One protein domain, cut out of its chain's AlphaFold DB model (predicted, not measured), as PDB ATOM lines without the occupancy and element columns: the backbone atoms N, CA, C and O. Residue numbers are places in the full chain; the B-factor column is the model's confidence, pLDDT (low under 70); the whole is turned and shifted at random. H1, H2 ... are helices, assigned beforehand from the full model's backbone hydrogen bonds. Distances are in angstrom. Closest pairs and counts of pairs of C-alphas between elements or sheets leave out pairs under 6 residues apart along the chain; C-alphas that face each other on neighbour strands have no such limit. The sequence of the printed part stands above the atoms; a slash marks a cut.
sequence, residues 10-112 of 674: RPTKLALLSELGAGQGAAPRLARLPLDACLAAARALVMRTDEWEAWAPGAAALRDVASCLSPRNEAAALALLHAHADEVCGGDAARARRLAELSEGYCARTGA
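Overview. This is residues 10 to 112 of the 674 residues of the protein "SET domain-containing protein" of Monoraphidium neglectum (UniProt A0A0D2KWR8). The longest helix, H5, crosses a core helix, H2, at a steep angle; H1 packs beside H2 on another side, running back along it as a helical hairpin, and short H4 also packs on H2. After H5 the chain turns through short H6 into H7, which runs back opposite to H5 at a shallow angle, with short H8 after it near H5; H3 lies off beyond the last residues of H2, and a long loop, residues 20 to 34, bows out between H1 and H2. The printed part has 103 residues with eight named helices, H1 to H8 in that order along the chain, and no named strand; the class is all helix. The whole is compact, with a radius of gyration of the C-alphas of 13.0 A, and flat in outline, spanning 38 by 38 by 20 A.

Along the chain. H5, residues 71 to 83, is 18.3 A long from first to last C-alpha. H2, residues 35 to 46, and H7, residues 93 to 104, are each 16.3 A long. H1, residues 10 to 19, measures 14.3 A and begins at C-alpha 10, (41.752, 28.098, 23.050). H3, residues 49 to 55, measures 10.0 A. The short helices are H4, residues 59 to 63, 6.4 A; H6, residues 85 to 89, 5.6 A; and H8, residues 106 to 109, 5.3 A, ending at C-alpha 109, (31.895, 13.092, 2.708).

Arrangement. H2 is the hub, touching four helices. H5 touches it at a steep tilt of 66 degrees, opposite ways; their closest C-alphas, Ala 42 and Ala 77, are 4.8 A apart. H1 touches residues 41 to 45 of H2 at a shallow tilt of 13 degrees, opposite ways, a hairpin; the closest C-alphas are Lys 13 and Ala 44, 5.9 A. H4 touches H2, closest at the C-alphas of Ala 40 and Leu 62, 4.9 A. H7 and H2 only just touch, with 3 pairs of C-alphas within 8 A, the closest Leu 35 and Arg 95 at 6.9 A. H6 and H7 only just touch, also with 3 pairs, closest at the C-alphas of Cys 89 and Arg 95, 5.3 A. H8 is close to H5 but not clearly touching, the closest C-alphas being Glu 74 and Tyr 106, 7.5 A. H3 touches no helix. The helix packing is mostly crossed, but only just. In H1 to H7 every O i to N i+4 pair is within hydrogen-bond range; H8 is too short for such a pair.

Size, cuts and confidence. The C-alphas farthest apart, Ala 26 and Ala 112, are 39.3 A apart. The printed part has no cut. The link from H1 to H2 is long, with 15 residues; pLDDT is under 70 in residues 23 to 31.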
ATOM      1  N   ARG A  10      40.456  27.548  23.471       91.50
ATOM      2  CA  ARG A  10      41.752  28.098  23.050       91.50
ATOM      3  C   ARG A  10      42.958  27.207  23.382       91.50
ATOM      4  O   ARG A  10      43.743  26.961  22.466       91.50
ATOM      5  N   PRO A  11      43.140  26.688  24.614       91.31
ATOM      6  CA  PRO A  11      44.276  25.814  24.920       91.31
ATOM      7  C   PRO A  11      44.276  24.538  24.071       91.31
ATOM      8  O   PRO A  11      45.315  24.148  23.544       91.31
ATOM      9  N   THR A  12      43.102  23.931  23.896       91.06
ATOM     10  CA  THR A  12      42.901  22.718  23.097       91.06
ATOM     11  C   THR A  12      43.216  22.965  21.627       91.06
ATOM     12  O   THR A  12      43.992  22.225  21.029       91.06
ATOM     13  N   LYS A  13      42.678  24.044  21.047       91.81
ATOM     14  CA  LYS A  13      42.933  24.423  19.651       91.81
ATOM     15  C   LYS A  13      44.416  24.685  19.410       91.81
ATOM     16  O   LYS A  13      44.958  24.205  18.424       91.81
ATOM     17  N   LEU A  14      45.094  25.390  20.317       89.44
ATOM     18  CA  LEU A  14      46.534  25.645  20.203       89.44
ATOM     19  C   LEU A  14      47.367  24.357  20.278       89.44
ATOM     20  O   LEU A  14      48.311  24.210  19.504       89.44
ATOM     21  N   ALA A  15      47.010  23.422  21.164       89.19
ATOM     22  CA  ALA A  15      47.667  22.118  21.249       89.19
ATOM     23  C   ALA A  15      47.487  21.312  19.952       89.19
ATOM     24  O   ALA A  15      48.475  20.886  19.355       89.19
ATOM     25  N   LEU A  16      46.251  21.209  19.452       89.06
ATOM     26  CA  LEU A  16      45.941  20.534  18.187       89.06
ATOM     27  C   LEU A  16      46.685  21.165  17.008       89.06
ATOM     28  O   LEU A  16      47.288  20.456  16.209       89.06
ATOM     29  N   LEU A  17      46.700  22.496  16.910       88.06
ATOM     30  CA  LEU A  17      47.447  23.197  15.865       88.06
ATOM     31  C   LEU A  17      48.948  22.900  15.956       88.06
ATOM     32  O   LEU A  17      49.579  22.666  14.928       88.06
ATOM     33  N   SER A  18      49.520  22.849  17.161       85.38
ATOM     34  CA  SER A  18      50.920  22.456  17.362       85.38
ATOM     35  C   SER A  18      51.190  21.031  16.873       85.38
ATOM     36  O   SER A  18      52.144  20.817  16.128       85.38
ATOM     37  N   GLU A  19      50.342  20.065  17.231       86.62
ATOM     38  CA  GLU A  19      50.458  18.669  16.783       86.62
ATOM     39  C   GLU A  19      50.283  18.509  15.269       86.62
ATOM     40  O   GLU A  19      50.883  17.625  14.655       86.62
ATOM     41  N   LEU A  20      49.466  19.365  14.654       83.44
ATOM     42  CA  LEU A  20      49.250  19.418  13.210       83.44
ATOM     43  C   LEU A  20      50.420  20.061  12.446       83.44
ATOM     44  O   LEU A  20      50.416  20.029  11.218       83.44
ATOM     45  N   GLY A  21      51.424  20.612  13.138       77.88
ATOM     46  CA  GLY A  21      52.510  21.376  12.512       77.88
ATOM     47  C   GLY A  21      52.086  22.781  12.062       77.88
ATOM     48  O   GLY A  21      52.773  23.408  11.262       77.88
ATOM     49  N   ALA A  22      50.957  23.270  12.580       70.75
ATOM     50  CA  ALA A  22      50.374  24.588  12.327       70.75
ATOM     51  C   ALA A  22      50.506  25.553  13.535       70.75
ATOM     52  O   ALA A  22      49.963  26.657  13.505       70.75
ATOM     53  N   GLY A  23      51.205  25.149  14.608       58.09
ATOM     54  CA  GLY A  23      51.413  25.922  15.845       58.09
ATOM     55  C   GLY A  23      52.665  26.815  15.844       58.09
ATOM     56  O   GLY A  23      53.586  26.625  15.055       58.09
ATOM     57  N   GLN A  24      52.685  27.825  16.724       49.19
ATOM     58  CA  GLN A  24      53.549  29.013  16.629       49.19
ATOM     59  C   GLN A  24      55.073  28.773  16.707       49.19
ATOM     60  O   GLN A  24      55.628  28.457  17.756       49.19
ATOM     61  N   GLY A  25      55.732  29.133  15.604       47.72
ATOM     62  CA  GLY A  25      57.104  29.627  15.481       47.72
ATOM     63  C   GLY A  25      57.227  30.288  14.103       47.72
ATOM     64  O   GLY A  25      57.011  29.608  13.110       47.72
ATOM     65  N   ALA A  26      57.452  31.612  14.054       43.28
ATOM     66  CA  ALA A  26      57.400  32.467  12.852       43.28
ATOM     67  C   ALA A  26      56.269  32.086  11.870       43.28
ATOM     68  O   ALA A  26      56.545  31.407  10.890       43.28
ATOM     69  N   ALA A  27      55.025  32.502  12.177       47.56
ATOM     70  CA  ALA A  27      53.800  32.373  11.367       47.56
ATOM     71  C   ALA A  27      53.914  31.334  10.229       47.56
ATOM     72  O   ALA A  27      54.452  31.680   9.169       47.56
ATOM     73  N   PRO A  28      53.467  30.073  10.419       52.91
ATOM     74  CA  PRO A  28      53.583  29.077   9.365       52.91
ATOM     75  C   PRO A  28      52.944  29.656   8.104       52.91
ATOM     76  O   PRO A  28      51.766  30.007   8.106       52.91
ATOM     77  N   ARG A  29      53.734  29.835   7.039       62.09
ATOM     78  CA  ARG A  29      53.178  30.263   5.752       62.09
ATOM     79  C   ARG A  29      52.198  29.164   5.354       62.09
ATOM     80  O   ARG A  29      52.660  28.072   5.039       62.09
ATOM     81  N   LEU A  30      50.890  29.417   5.406       68.12
ATOM     82  CA  LEU A  30      49.849  28.425   5.094       68.12
ATOM     83  C   LEU A  30      50.099  27.771   3.723       68.12
ATOM     84  O   LEU A  30      49.993  26.555   3.585       68.12
ATOM     85  N   ALA A  31      50.601  28.552   2.761       64.81
ATOM     86  CA  ALA A  31      51.089  28.089   1.461       64.81
ATOM     87  C   ALA A  31      52.166  26.975   1.506       64.81
ATOM     88  O   ALA A  31      52.331  26.247   0.532       64.81
ATOM     89  N   ARG A  32      52.917  26.821   2.606       74.38
ATOM     90  CA  ARG A  32      53.948  25.779   2.787       74.38
ATOM     91  C   ARG A  32      53.408  24.479   3.387       74.38
ATOM     92  O   ARG A  32      54.103  23.470   3.325       74.38
ATOM     93  N   LEU A  33      52.214  24.489   3.981       77.50
ATOM     94  CA  LEU A  33      51.575  23.278   4.494       77.50
ATOM     95  C   LEU A  33      50.831  22.564   3.353       77.50
ATOM     96  O   LEU A  33      50.239  23.240   2.504       77.50
ATOM     97  N   PRO A  34      50.811  21.217   3.307       84.19
ATOM     98  CA  PRO A  34      49.904  20.485   2.424       84.19
ATOM     99  C   PRO A  34      48.456  20.948   2.628       84.19
ATOM    100  O   PRO A  34      48.067  21.275   3.753       84.19
ATOM    101  N   LEU A  35      47.646  20.979   1.566       87.44
ATOM    102  CA  LEU A  35      46.278  21.499   1.679       87.44
ATOM    103  C   LEU A  35      45.423  20.677   2.655       87.44
ATOM    104  O   LEU A  35      44.681  21.250   3.446       87.44
ATOM    105  N   ASP A  36      45.610  19.359   2.692       84.38
ATOM    106  CA  ASP A  36      44.920  18.483   3.645       84.38
ATOM    107  C   ASP A  36      45.301  18.815   5.110       84.38
ATOM    108  O   ASP A  36      44.466  18.746   6.012       84.38
ATOM    109  N   ALA A  37      46.533  19.282   5.361       86.06
ATOM    110  CA  ALA A  37      46.935  19.791   6.677       86.06
ATOM    111  C   ALA A  37      46.309  21.165   6.982       86.06
ATOM    112  O   ALA A  37      45.972  21.443   8.135       86.06
ATOM    113  N   CYS A  38      46.100  22.006   5.961       90.12
ATOM    114  CA  CYS A  38      45.349  23.257   6.102       90.12
ATOM    115  C   CYS A  38      43.883  22.979   6.456       90.12
ATOM    116  O   CYS A  38      43.341  23.653   7.328       90.12
ATOM    117  N   LEU A  39      43.262  21.961   5.847       92.06
ATOM    118  CA  LEU A  39      41.911  21.515   6.195       92.06
ATOM    119  C   LEU A  39      41.842  21.025   7.644       92.06
ATOM    120  O   LEU A  39      40.977  21.474   8.390       92.06
ATOM    121  N   ALA A  40      42.781  20.181   8.080       91.94
ATOM    122  CA  ALA A  40      42.841  19.723   9.470       91.94
ATOM    123  C   ALA A  40      42.987  20.891  10.468       91.94
ATOM    124  O   ALA A  40      42.313  20.926  11.501       91.94
ATOM    125  N   ALA A  41      43.825  21.881  10.144       91.31
ATOM    126  CA  ALA A  41      43.976  23.091  10.948       91.31
ATOM    127  C   ALA A  41      42.700  23.950  10.946       91.31
ATOM    128  O   ALA A  41      42.294  24.451  11.996       91.31
ATOM    129  N   ALA A  42      42.031  24.091   9.797       93.62
ATOM    130  CA  ALA A  42      40.760  24.798   9.683       93.62
ATOM    131  C   ALA A  42      39.665  24.121  10.524       93.62
ATOM    132  O   ALA A  42      38.997  24.809  11.292       93.62
ATOM    133  N   ARG A  43      39.552  22.785  10.471       94.12
ATOM    134  CA  ARG A  43      38.650  21.979  11.318       94.12
ATOM    135  C   ARG A  43      38.884  22.242  12.807       94.12
ATOM    136  O   ARG A  43      37.926  22.488  13.540       94.12
ATOM    137  N   ALA A  44      40.148  22.271  13.246       92.69
ATOM    138  CA  ALA A  44      40.508  22.602  14.629       92.69
ATOM    139  C   ALA A  44      40.072  24.025  15.022       92.69
ATOM    140  O   ALA A  44      39.545  24.241  16.113       92.69
ATOM    141  N   LEU A  45      40.274  25.004  14.137       92.50
ATOM    142  CA  LEU A  45      39.952  26.411  14.392       92.50
ATOM    143  C   LEU A  45      38.449  26.665  14.504       92.50
ATOM    144  O   LEU A  45      38.026  27.414  15.384       92.50
ATOM    145  N   VAL A  46      37.645  26.037  13.645       93.25
ATOM    146  CA  VAL A  46      36.184  26.233  13.617       93.25
ATOM    147  C   VAL A  46      35.427  25.316  14.582       93.25
ATOM    148  O   VAL A  46      34.211  25.471  14.736       93.25
ATOM    149  N   MET A  47      36.139  24.400  15.251       93.44
ATOM    150  CA  MET A  47      35.578  23.479  16.236       93.44
ATOM    151  C   MET A  47      34.882  24.231  17.371       93.44
ATOM    152  O   MET A  47      35.451  25.157  17.960       93.44
ATOM    153  N   ARG A  48      33.652  23.831  17.683       91.19
ATOM    154  CA  ARG A  48      32.892  24.361  18.822       91.19
ATOM    155  C   ARG A  48      33.042  23.505  20.075       91.19
ATOM    156  O   ARG A  48      33.453  22.349  20.014       91.19
ATOM    157  N   THR A  49      32.658  24.084  21.213       89.44
ATOM    158  CA  THR A  49      32.623  23.402  22.513       89.44
ATOM    159  C   THR A  49      31.759  22.148  22.491       89.44
ATOM    160  O   THR A  49      32.207  21.123  22.976       89.44
ATOM    161  N   ASP A  50      30.579  22.187  21.875       85.12
ATOM    162  CA  ASP A  50      29.685  21.029  21.771       85.12
ATOM    163  C   ASP A  50      30.263  19.918  20.878       85.12
ATOM    164  O   ASP A  50      30.188  18.746  21.229       85.12
ATOM    165  N   GLU A  51      30.929  20.268  19.773       87.44
ATOM    166  CA  GLU A  51      31.656  19.307  18.926       87.44
ATOM    167  C   GLU A  51      32.801  18.629  19.706       87.44
ATOM    168  O   GLU A  51      33.011  17.415  19.612       87.44
ATOM    169  N   TRP A  52      33.519  19.400  20.528       87.00
ATOM    170  CA  TRP A  52      34.555  18.887  21.425       87.00
ATOM    171  C   TRP A  52      33.973  18.013  22.550       87.00
ATOM    172  O   TRP A  52      34.482  16.931  22.843       87.00
ATOM    173  N   GLU A  53      32.877  18.432  23.169       80.38
ATOM    174  CA  GLU A  53      32.179  17.674  24.210       80.38
ATOM    175  C   GLU A  53      31.510  16.410  23.671       80.38
ATOM    176  O   GLU A  53      31.364  15.443  24.413       80.38
ATOM    177  N   ALA A  54      31.158  16.370  22.387       76.69
ATOM    178  CA  ALA A  54      30.647  15.174  21.739       76.69
ATOM    179  C   ALA A  54      31.777  14.194  21.400       76.69
ATOM    180  O   ALA A  54      31.707  13.024  21.782       76.69
ATOM    181  N   TRP A  55      32.844  14.652  20.732       76.44
ATOM    182  CA  TRP A  55      33.850  13.752  20.150       76.44
ATOM    183  C   TRP A  55      35.269  13.878  20.737       76.44
ATOM    184  O   TRP A  55      35.970  12.876  20.805       76.44
ATOM    185  N   ALA A  56      35.696  15.053  21.202       82.31
ATOM    186  CA  ALA A  56      37.069  15.323  21.657       82.31
ATOM    187  C   ALA A  56      38.162  14.815  20.679       82.31
ATOM    188  O   ALA A  56      39.049  14.052  21.068       82.31
ATOM    189  N   PRO A  57      38.100  15.192  19.386       83.69
ATOM    190  CA  PRO A  57      38.971  14.634  18.352       83.69
ATOM    191  C   PRO A  57      40.453  14.974  18.585       83.69
ATOM    192  O   PRO A  57      40.813  16.123  18.844       83.69
ATOM    193  N   GLY A  58      41.332  13.985  18.408       86.31
ATOM    194  CA  GLY A  58      42.781  14.202  18.326       86.31
ATOM    195  C   GLY A  58      43.241  14.648  16.931       86.31
ATOM    196  O   GLY A  58      42.499  14.554  15.950       86.31
ATOM    197  N   ALA A  59      44.505  15.063  16.798       86.56
ATOM    198  CA  ALA A  59      45.059  15.539  15.526       86.56
ATOM    199  C   ALA A  59      44.977  14.508  14.381       86.56
ATOM    200  O   ALA A  59      44.792  14.884  13.227       86.56
ATOM    201  N   ALA A  60      45.092  13.207  14.678       87.50
ATOM    202  CA  ALA A  60      44.945  12.147  13.676       87.50
ATOM    203  C   ALA A  60      43.537  12.120  13.061       87.50
ATOM    204  O   ALA A  60      43.405  12.042  11.844       87.50
ATOM    205  N   ALA A  61      42.503  12.274  13.891       87.38
ATOM    206  CA  ALA A  61      41.118  12.312  13.440       87.38
ATOM    207  C   ALA A  61      40.824  13.538  12.562       87.38
ATOM    208  O   ALA A  61      40.096  13.438  11.585       87.38
ATOM    209  N   LEU A  62      41.437  14.686  12.867       90.00
ATOM    210  CA  LEU A  62      41.277  15.903  12.064       90.00
ATOM    211  C   LEU A  62      41.956  15.816  10.690       90.00
ATOM    212  O   LEU A  62      41.492  16.467   9.752       90.00
ATOM    213  N   ARG A  63      43.042  15.037  10.574       88.88
ATOM    214  CA  ARG A  63      43.766  14.793   9.312       88.88
ATOM    215  C   ARG A  63      43.040  13.840   8.376       88.88
ATOM    216  O   ARG A  63      43.280  13.897   7.174       88.88
ATOM    217  N   ASP A  64      42.218  12.952   8.917       87.44
ATOM    218  CA  ASP A  64      41.479  12.002   8.105       87.44
ATOM    219  C   ASP A  64      40.428  12.747   7.277       87.44
ATOM    220  O   ASP A  64      39.419  13.229   7.789       87.44
ATOM    221  N   VAL A  65      40.682  12.883   5.979       80.44
ATOM    222  CA  VAL A  65      39.766  13.569   5.063       80.44
ATOM    223  C   VAL A  65      38.460  12.786   4.925       80.44
ATOM    224  O   VAL A  65      37.422  13.413   4.734       80.44
ATOM    225  N   ALA A  66      38.481  11.457   5.078       79.62
ATOM    226  CA  ALA A  66      37.285  10.619   5.001       79.62
ATOM    227  C   ALA A  66      36.392  10.752   6.246       79.62
ATOM    228  O   ALA A  66      35.178  10.586   6.149       79.62
ATOM    229  N   SER A  67      36.970  11.095   7.399       77.88
ATOM    230  CA  SER A  67      36.233  11.315   8.643       77.88
ATOM    231  C   SER A  67      35.894  12.794   8.825       77.88
ATOM    232  O   SER A  67      36.761  13.641   9.041       77.88
ATOM    233  N   CYS A  68      34.606  13.126   8.743       82.19
ATOM    234  CA  CYS A  68      34.118  14.468   9.049       82.19
ATOM    235  C   CYS A  68      33.630  14.547  10.502       82.19
ATOM    236  O   CYS A  68      32.882  13.688  10.970       82.19
ATOM    237  N   LEU A  69      34.011  15.625  11.198       84.12
ATOM    238  CA  LEU A  69      33.481  15.992  12.521       84.12
ATOM    239  C   LEU A  69      31.956  16.088  12.488       84.12
ATOM    240  O   LEU A  69      31.264  15.400  13.233       84.12
ATOM    241  N   SER A  70      31.453  16.945  11.611       88.81
ATOM    242  CA  SER A  70      30.040  17.160  11.329       88.81
ATOM    243  C   SER A  70      29.920  17.865   9.977       88.81
ATOM    244  O   SER A  70      30.892  18.503   9.544       88.81
ATOM    245  N   PRO A  71      28.742  17.831   9.327       92.19
ATOM    246  CA  PRO A  71      28.493  18.632   8.130       92.19
ATOM    247  C   PRO A  71      28.793  20.120   8.344       92.19
ATOM    248  O   PRO A  71      29.355  20.777   7.467       92.19
ATOM    249  N   ARG A  72      28.497  20.651   9.538       94.00
ATOM    250  CA  ARG A  72      28.757  22.051   9.880       94.00
ATOM    251  C   ARG A  72      30.244  22.351  10.032       94.00
ATOM    252  O   ARG A  72      30.697  23.365   9.508       94.00
ATOM    253  N   ASN A  73      30.992  21.534  10.777       94.50
ATOM    254  CA  ASN A  73      32.424  21.767  10.984       94.50
ATOM    255  C   ASN A  73      33.168  21.758   9.646       94.50
ATOM    256  O   ASN A  73      33.948  22.667   9.371       94.50
ATOM    257  N   GLU A  74      32.853  20.781   8.796       95.25
ATOM    258  CA  GLU A  74      33.442  20.657   7.466       95.25
ATOM    259  C   GLU A  74      33.091  21.866   6.581       95.25
ATOM    260  O   GLU A  74      33.984  22.456   5.971       95.25
ATOM    261  N   ALA A  75      31.828  22.311   6.578       96.56
ATOM    262  CA  ALA A  75      31.408  23.512   5.851       96.56
ATOM    263  C   ALA A  75      32.146  24.772   6.329       96.56
ATOM    264  O   ALA A  75      32.649  25.550   5.519       96.56
ATOM    265  N   ALA A  76      32.251  24.967   7.647       96.31
ATOM    266  CA  ALA A  76      32.952  26.107   8.230       96.31
ATOM    267  C   ALA A  76      34.457  26.079   7.918       96.31
ATOM    268  O   ALA A  76      35.045  27.129   7.651       96.31
ATOM    269  N   ALA A  77      35.074  24.895   7.916       95.94
ATOM    270  CA  ALA A  77      36.482  24.721   7.584       95.94
ATOM    271  C   ALA A  77      36.750  25.062   6.110       95.94
ATOM    272  O   ALA A  77      37.646  25.856   5.825       95.94
ATOM    273  N   LEU A  78      35.940  24.542   5.182       96.94
ATOM    274  CA  LEU A  78      36.048  24.850   3.752       96.94
ATOM    275  C   LEU A  78      35.801  26.335   3.467       96.94
ATOM    276  O   LEU A  78      36.586  26.966   2.761       96.94
ATOM    277  N   ALA A  79      34.774  26.931   4.078       96.94
ATOM    278  CA  ALA A  79      34.503  28.359   3.941       96.94
ATOM    279  C   ALA A  79      35.635  29.232   4.512       96.94
ATOM    280  O   ALA A  79      35.912  30.311   3.993       96.94
ATOM    281  N   LEU A  80      36.312  28.785   5.578       95.25
ATOM    282  CA  LEU A  80      37.495  29.466   6.106       95.25
ATOM    283  C   LEU A  80      38.676  29.393   5.131       95.25
ATOM    284  O   LEU A  80      39.361  30.396   4.959       95.25
ATOM    285  N   LEU A  81      38.895  28.247   4.481       95.19
ATOM    286  CA  LEU A  81      39.945  28.112   3.470       95.19
ATOM    287  C   LEU A  81      39.679  29.002   2.250       95.19
ATOM    288  O   LEU A  81      40.597  29.687   1.811       95.19
ATOM    289  N   HIS A  82      38.439  29.058   1.753       95.50
ATOM    290  CA  HIS A  82      38.062  29.935   0.633       95.50
ATOM    291  C   HIS A  82      38.189  31.424   0.964       95.50
ATOM    292  O   HIS A  82      38.664  32.199   0.136       95.50
ATOM    293  N   ALA A  83      37.858  31.823   2.194       92.75
ATOM    294  CA  ALA A  83      38.039  33.204   2.647       92.75
ATOM    295  C   ALA A  83      39.519  33.631   2.726       92.75
ATOM    296  O   ALA A  83      39.809  34.823   2.730       92.75
ATOM    297  N   HIS A  84      40.448  32.671   2.791       91.69
ATOM    298  CA  HIS A  84      41.897  32.895   2.798       91.69
ATOM    299  C   HIS A  84      42.586  32.214   1.603       91.69
ATOM    300  O   HIS A  84      43.757  31.841   1.698       91.69
ATOM    301  N   ALA A  85      41.878  32.031   0.482       91.88
ATOM    302  CA  ALA A  85      42.384  31.271  -0.661       91.88
ATOM    303  C   ALA A  85      43.714  31.827  -1.195       91.88
ATOM    304  O   ALA A  85      44.612  31.047  -1.505       91.88
ATOM    305  N   ASP A  86      43.896  33.150  -1.212       89.69
ATOM    306  CA  ASP A  86      45.149  33.780  -1.652       89.69
ATOM    307  C   ASP A  86      46.349  33.352  -0.790       89.69
ATOM    308  O   ASP A  86      47.413  33.013  -1.311       89.69
ATOM    309  N   GLU A  87      46.177  33.288   0.533       88.25
ATOM    310  CA  GLU A  87      47.217  32.850   1.474       88.25
ATOM    311  C   GLU A  87      47.426  31.328   1.451       88.25
ATOM    312  O   GLU A  87      48.550  30.839   1.617       88.25
ATOM    313  N   VAL A  88      46.341  30.569   1.281       88.50
ATOM    314  CA  VAL A  88      46.334  29.103   1.313       88.50
ATOM    315  C   VAL A  88      46.895  28.523   0.018       88.50
ATOM    316  O   VAL A  88      47.665  27.561   0.064       88.50
ATOM    317  N   CYS A  89      46.534  29.082  -1.134       90.19
ATOM    318  CA  CYS A  89      46.950  28.611  -2.450       90.19
ATOM    319  C   CYS A  89      48.211  29.323  -2.949       90.19
ATOM    320  O   CYS A  89      48.977  28.708  -3.681       90.19
ATOM    321  N   GLY A  90      48.467  30.578  -2.561       85.69
ATOM    322  CA  GLY A  90      49.673  31.311  -2.966       85.69
ATOM    323  C   GLY A  90      49.833  31.461  -4.485       85.69
ATOM    324  O   GLY A  90      50.959  31.491  -4.974       85.69
ATOM    325  N   GLY A  91      48.721  31.479  -5.231       84.44
ATOM    326  CA  GLY A  91      48.706  31.489  -6.700       84.44
ATOM    327  C   GLY A  91      48.986  30.137  -7.375       84.44
ATOM    328  O   GLY A  91      49.035  30.073  -8.600       84.44
ATOM    329  N   ASP A  92      49.158  29.049  -6.617       90.12
ATOM    330  CA  ASP A  92      49.379  27.705  -7.161       90.12
ATOM    331  C   ASP A  92      48.064  27.082  -7.663       90.12
ATOM    332  O   ASP A  92      47.153  26.768  -6.886       90.12
ATOM    333  N   ALA A  93      47.983  26.861  -8.977       91.56
ATOM    334  CA  ALA A  93      46.820  26.280  -9.639       91.56
ATOM    335  C   ALA A  93      46.504  24.845  -9.179       91.56
ATOM    336  O   ALA A  93      45.332  24.472  -9.109       91.56
ATOM    337  N   ALA A  94      47.511  24.037  -8.830       91.69
ATOM    338  CA  ALA A  94      47.290  22.681  -8.329       91.69
ATOM    339  C   ALA A  94      46.657  22.710  -6.931       91.69
ATOM    340  O   ALA A  94      45.749  21.929  -6.642       91.69
ATOM    341  N   ARG A  95      47.076  23.654  -6.080       91.69
ATOM    342  CA  ARG A  95      46.449  23.866  -4.764       91.69
ATOM    343  C   ARG A  95      45.022  24.384  -4.896       91.69
ATOM    344  O   ARG A  95      44.147  23.895  -4.188       91.69
ATOM    345  N   ALA A  96      44.781  25.336  -5.797       92.56
ATOM    346  CA  ALA A  96      43.437  25.847  -6.071       92.56
ATOM    347  C   ALA A  96      42.498  24.729  -6.559       92.56
ATOM    348  O   ALA A  96      41.395  24.576  -6.038       92.56
ATOM    349  N   ARG A  97      42.973  23.876  -7.479       93.50
ATOM    350  CA  ARG A  97      42.233  22.695  -7.943       93.50
ATOM    351  C   ARG A  97      41.927  21.727  -6.802       93.50
ATOM    352  O   ARG A  97      40.791  21.292  -6.663       93.50
ATOM    353  N   ARG A  98      42.906  21.432  -5.942       93.31
ATOM    354  CA  ARG A  98      42.696  20.547  -4.789       93.31
ATOM    355  C   ARG A  98      41.676  21.119  -3.793       93.31
ATOM    356  O   ARG A  98      40.900  20.356  -3.225       93.31
ATOM    357  N   LEU A  99      41.639  22.440  -3.587       95.50
ATOM    358  CA  LEU A  99      40.625  23.088  -2.744       95.50
ATOM    359  C   LEU A  99      39.219  22.958  -3.347       95.50
ATOM    360  O   LEU A  99      38.260  22.684  -2.620       95.50
ATOM    361  N   ALA A 100      39.106  23.110  -4.667       94.81
ATOM    362  CA  ALA A 100      37.859  22.880  -5.388       94.81
ATOM    363  C   ALA A 100      37.391  21.418  -5.255       94.81
ATOM    364  O   ALA A 100      36.253  21.197  -4.860       94.81
ATOM    365  N   GLU A 101      38.277  20.432  -5.431       94.06
ATOM    366  CA  GLU A 101      37.960  19.000  -5.255       94.06
ATOM    367  C   GLU A 101      37.465  18.673  -3.831       94.06
ATOM    368  O   GLU A 101      36.506  17.922  -3.638       94.06
ATOM    369  N   LEU A 102      38.092  19.258  -2.802       94.31
ATOM    370  CA  LEU A 102      37.621  19.123  -1.418       94.31
ATOM    371  C   LEU A 102      36.210  19.702  -1.248       94.31
ATOM    372  O   LEU A 102      35.407  19.142  -0.501       94.31
ATOM    373  N   SER A 103      35.902  20.791  -1.942       95.56
ATOM    374  CA  SER A 103      34.602  21.463  -1.893       95.56
ATOM    375  C   SER A 103      33.521  20.689  -2.654       95.56
ATOM    376  O   SER A 103      32.411  20.538  -2.154       95.56
ATOM    377  N   GLU A 104      33.854  20.131  -3.817       93.56
ATOM    378  CA  GLU A 104      32.989  19.245  -4.608       93.56
ATOM    379  C   GLU A 104      32.617  17.979  -3.829       93.56
ATOM    380  O   GLU A 104      31.454  17.585  -3.779       93.56
ATOM    381  N   GLY A 105      33.583  17.371  -3.135       92.00
ATOM    382  CA  GLY A 105      33.335  16.176  -2.330       92.00
ATOM    383  C   GLY A 105      32.621  16.423  -0.994       92.00
ATOM    384  O   GLY A 105      32.416  15.463  -0.255       92.00
ATOM    385  N   TYR A 106      32.287  17.669  -0.632       94.00
ATOM    386  CA  TYR A 106      31.726  18.012   0.683       94.00
ATOM    387  C   TYR A 106      30.451  17.223   1.010       94.00
ATOM    388  O   TYR A 106      30.387  16.563   2.049       94.00
ATOM    389  N   CYS A 107      29.461  17.258   0.115       92.38
ATOM    390  CA  CYS A 107      28.171  16.594   0.304       92.38
ATOM    391  C   CYS A 107      28.345  15.079   0.482       92.38
ATOM    392  O   CYS A 107      27.845  14.511   1.450       92.38
ATOM    393  N   ALA A 108      29.156  14.448  -0.373       90.75
ATOM    394  CA  ALA A 108      29.443  13.018  -0.295       90.75
ATOM    395  C   ALA A 108      30.137  12.627   1.024       90.75
ATOM    396  O   ALA A 108      29.726  11.674   1.682       90.75
ATOM    397  N   ARG A 109      31.157  13.382   1.460       90.25
ATOM    398  CA  ARG A 109      31.895  13.092   2.708       90.25
ATOM    399  C   ARG A 109      31.068  13.294   3.973       90.25
ATOM    400  O   ARG A 109      31.393  12.735   5.017       90.25
ATOM    401  N   THR A 110      30.028  14.116   3.894       90.44
ATOM    402  CA  THR A 110      29.181  14.475   5.036       90.44
ATOM    403  C   THR A 110      27.806  13.809   4.990       90.44
ATOM    404  O   THR A 110      26.961  14.123   5.825       90.44
ATOM    405  N   GLY A 111      27.591  12.879   4.053       88.12
ATOM    406  CA  GLY A 111      26.377  12.068   3.969       88.12
ATOM    407  C   GLY A 111      25.127  12.843   3.554       88.12
ATOM    408  O   GLY A 111      24.039  12.506   4.015       88.12
ATOM    409  N   ALA A 112      25.268  13.881   2.724       88.19
ATOM    410  CA  ALA A 112      24.111  14.558   2.142       88.19
ATOM    411  C   ALA A 112      23.295  13.567   1.290       88.19
ATOM    412  O   ALA A 112      23.892  12.809   0.520       88.19
TER     413      ALA A 112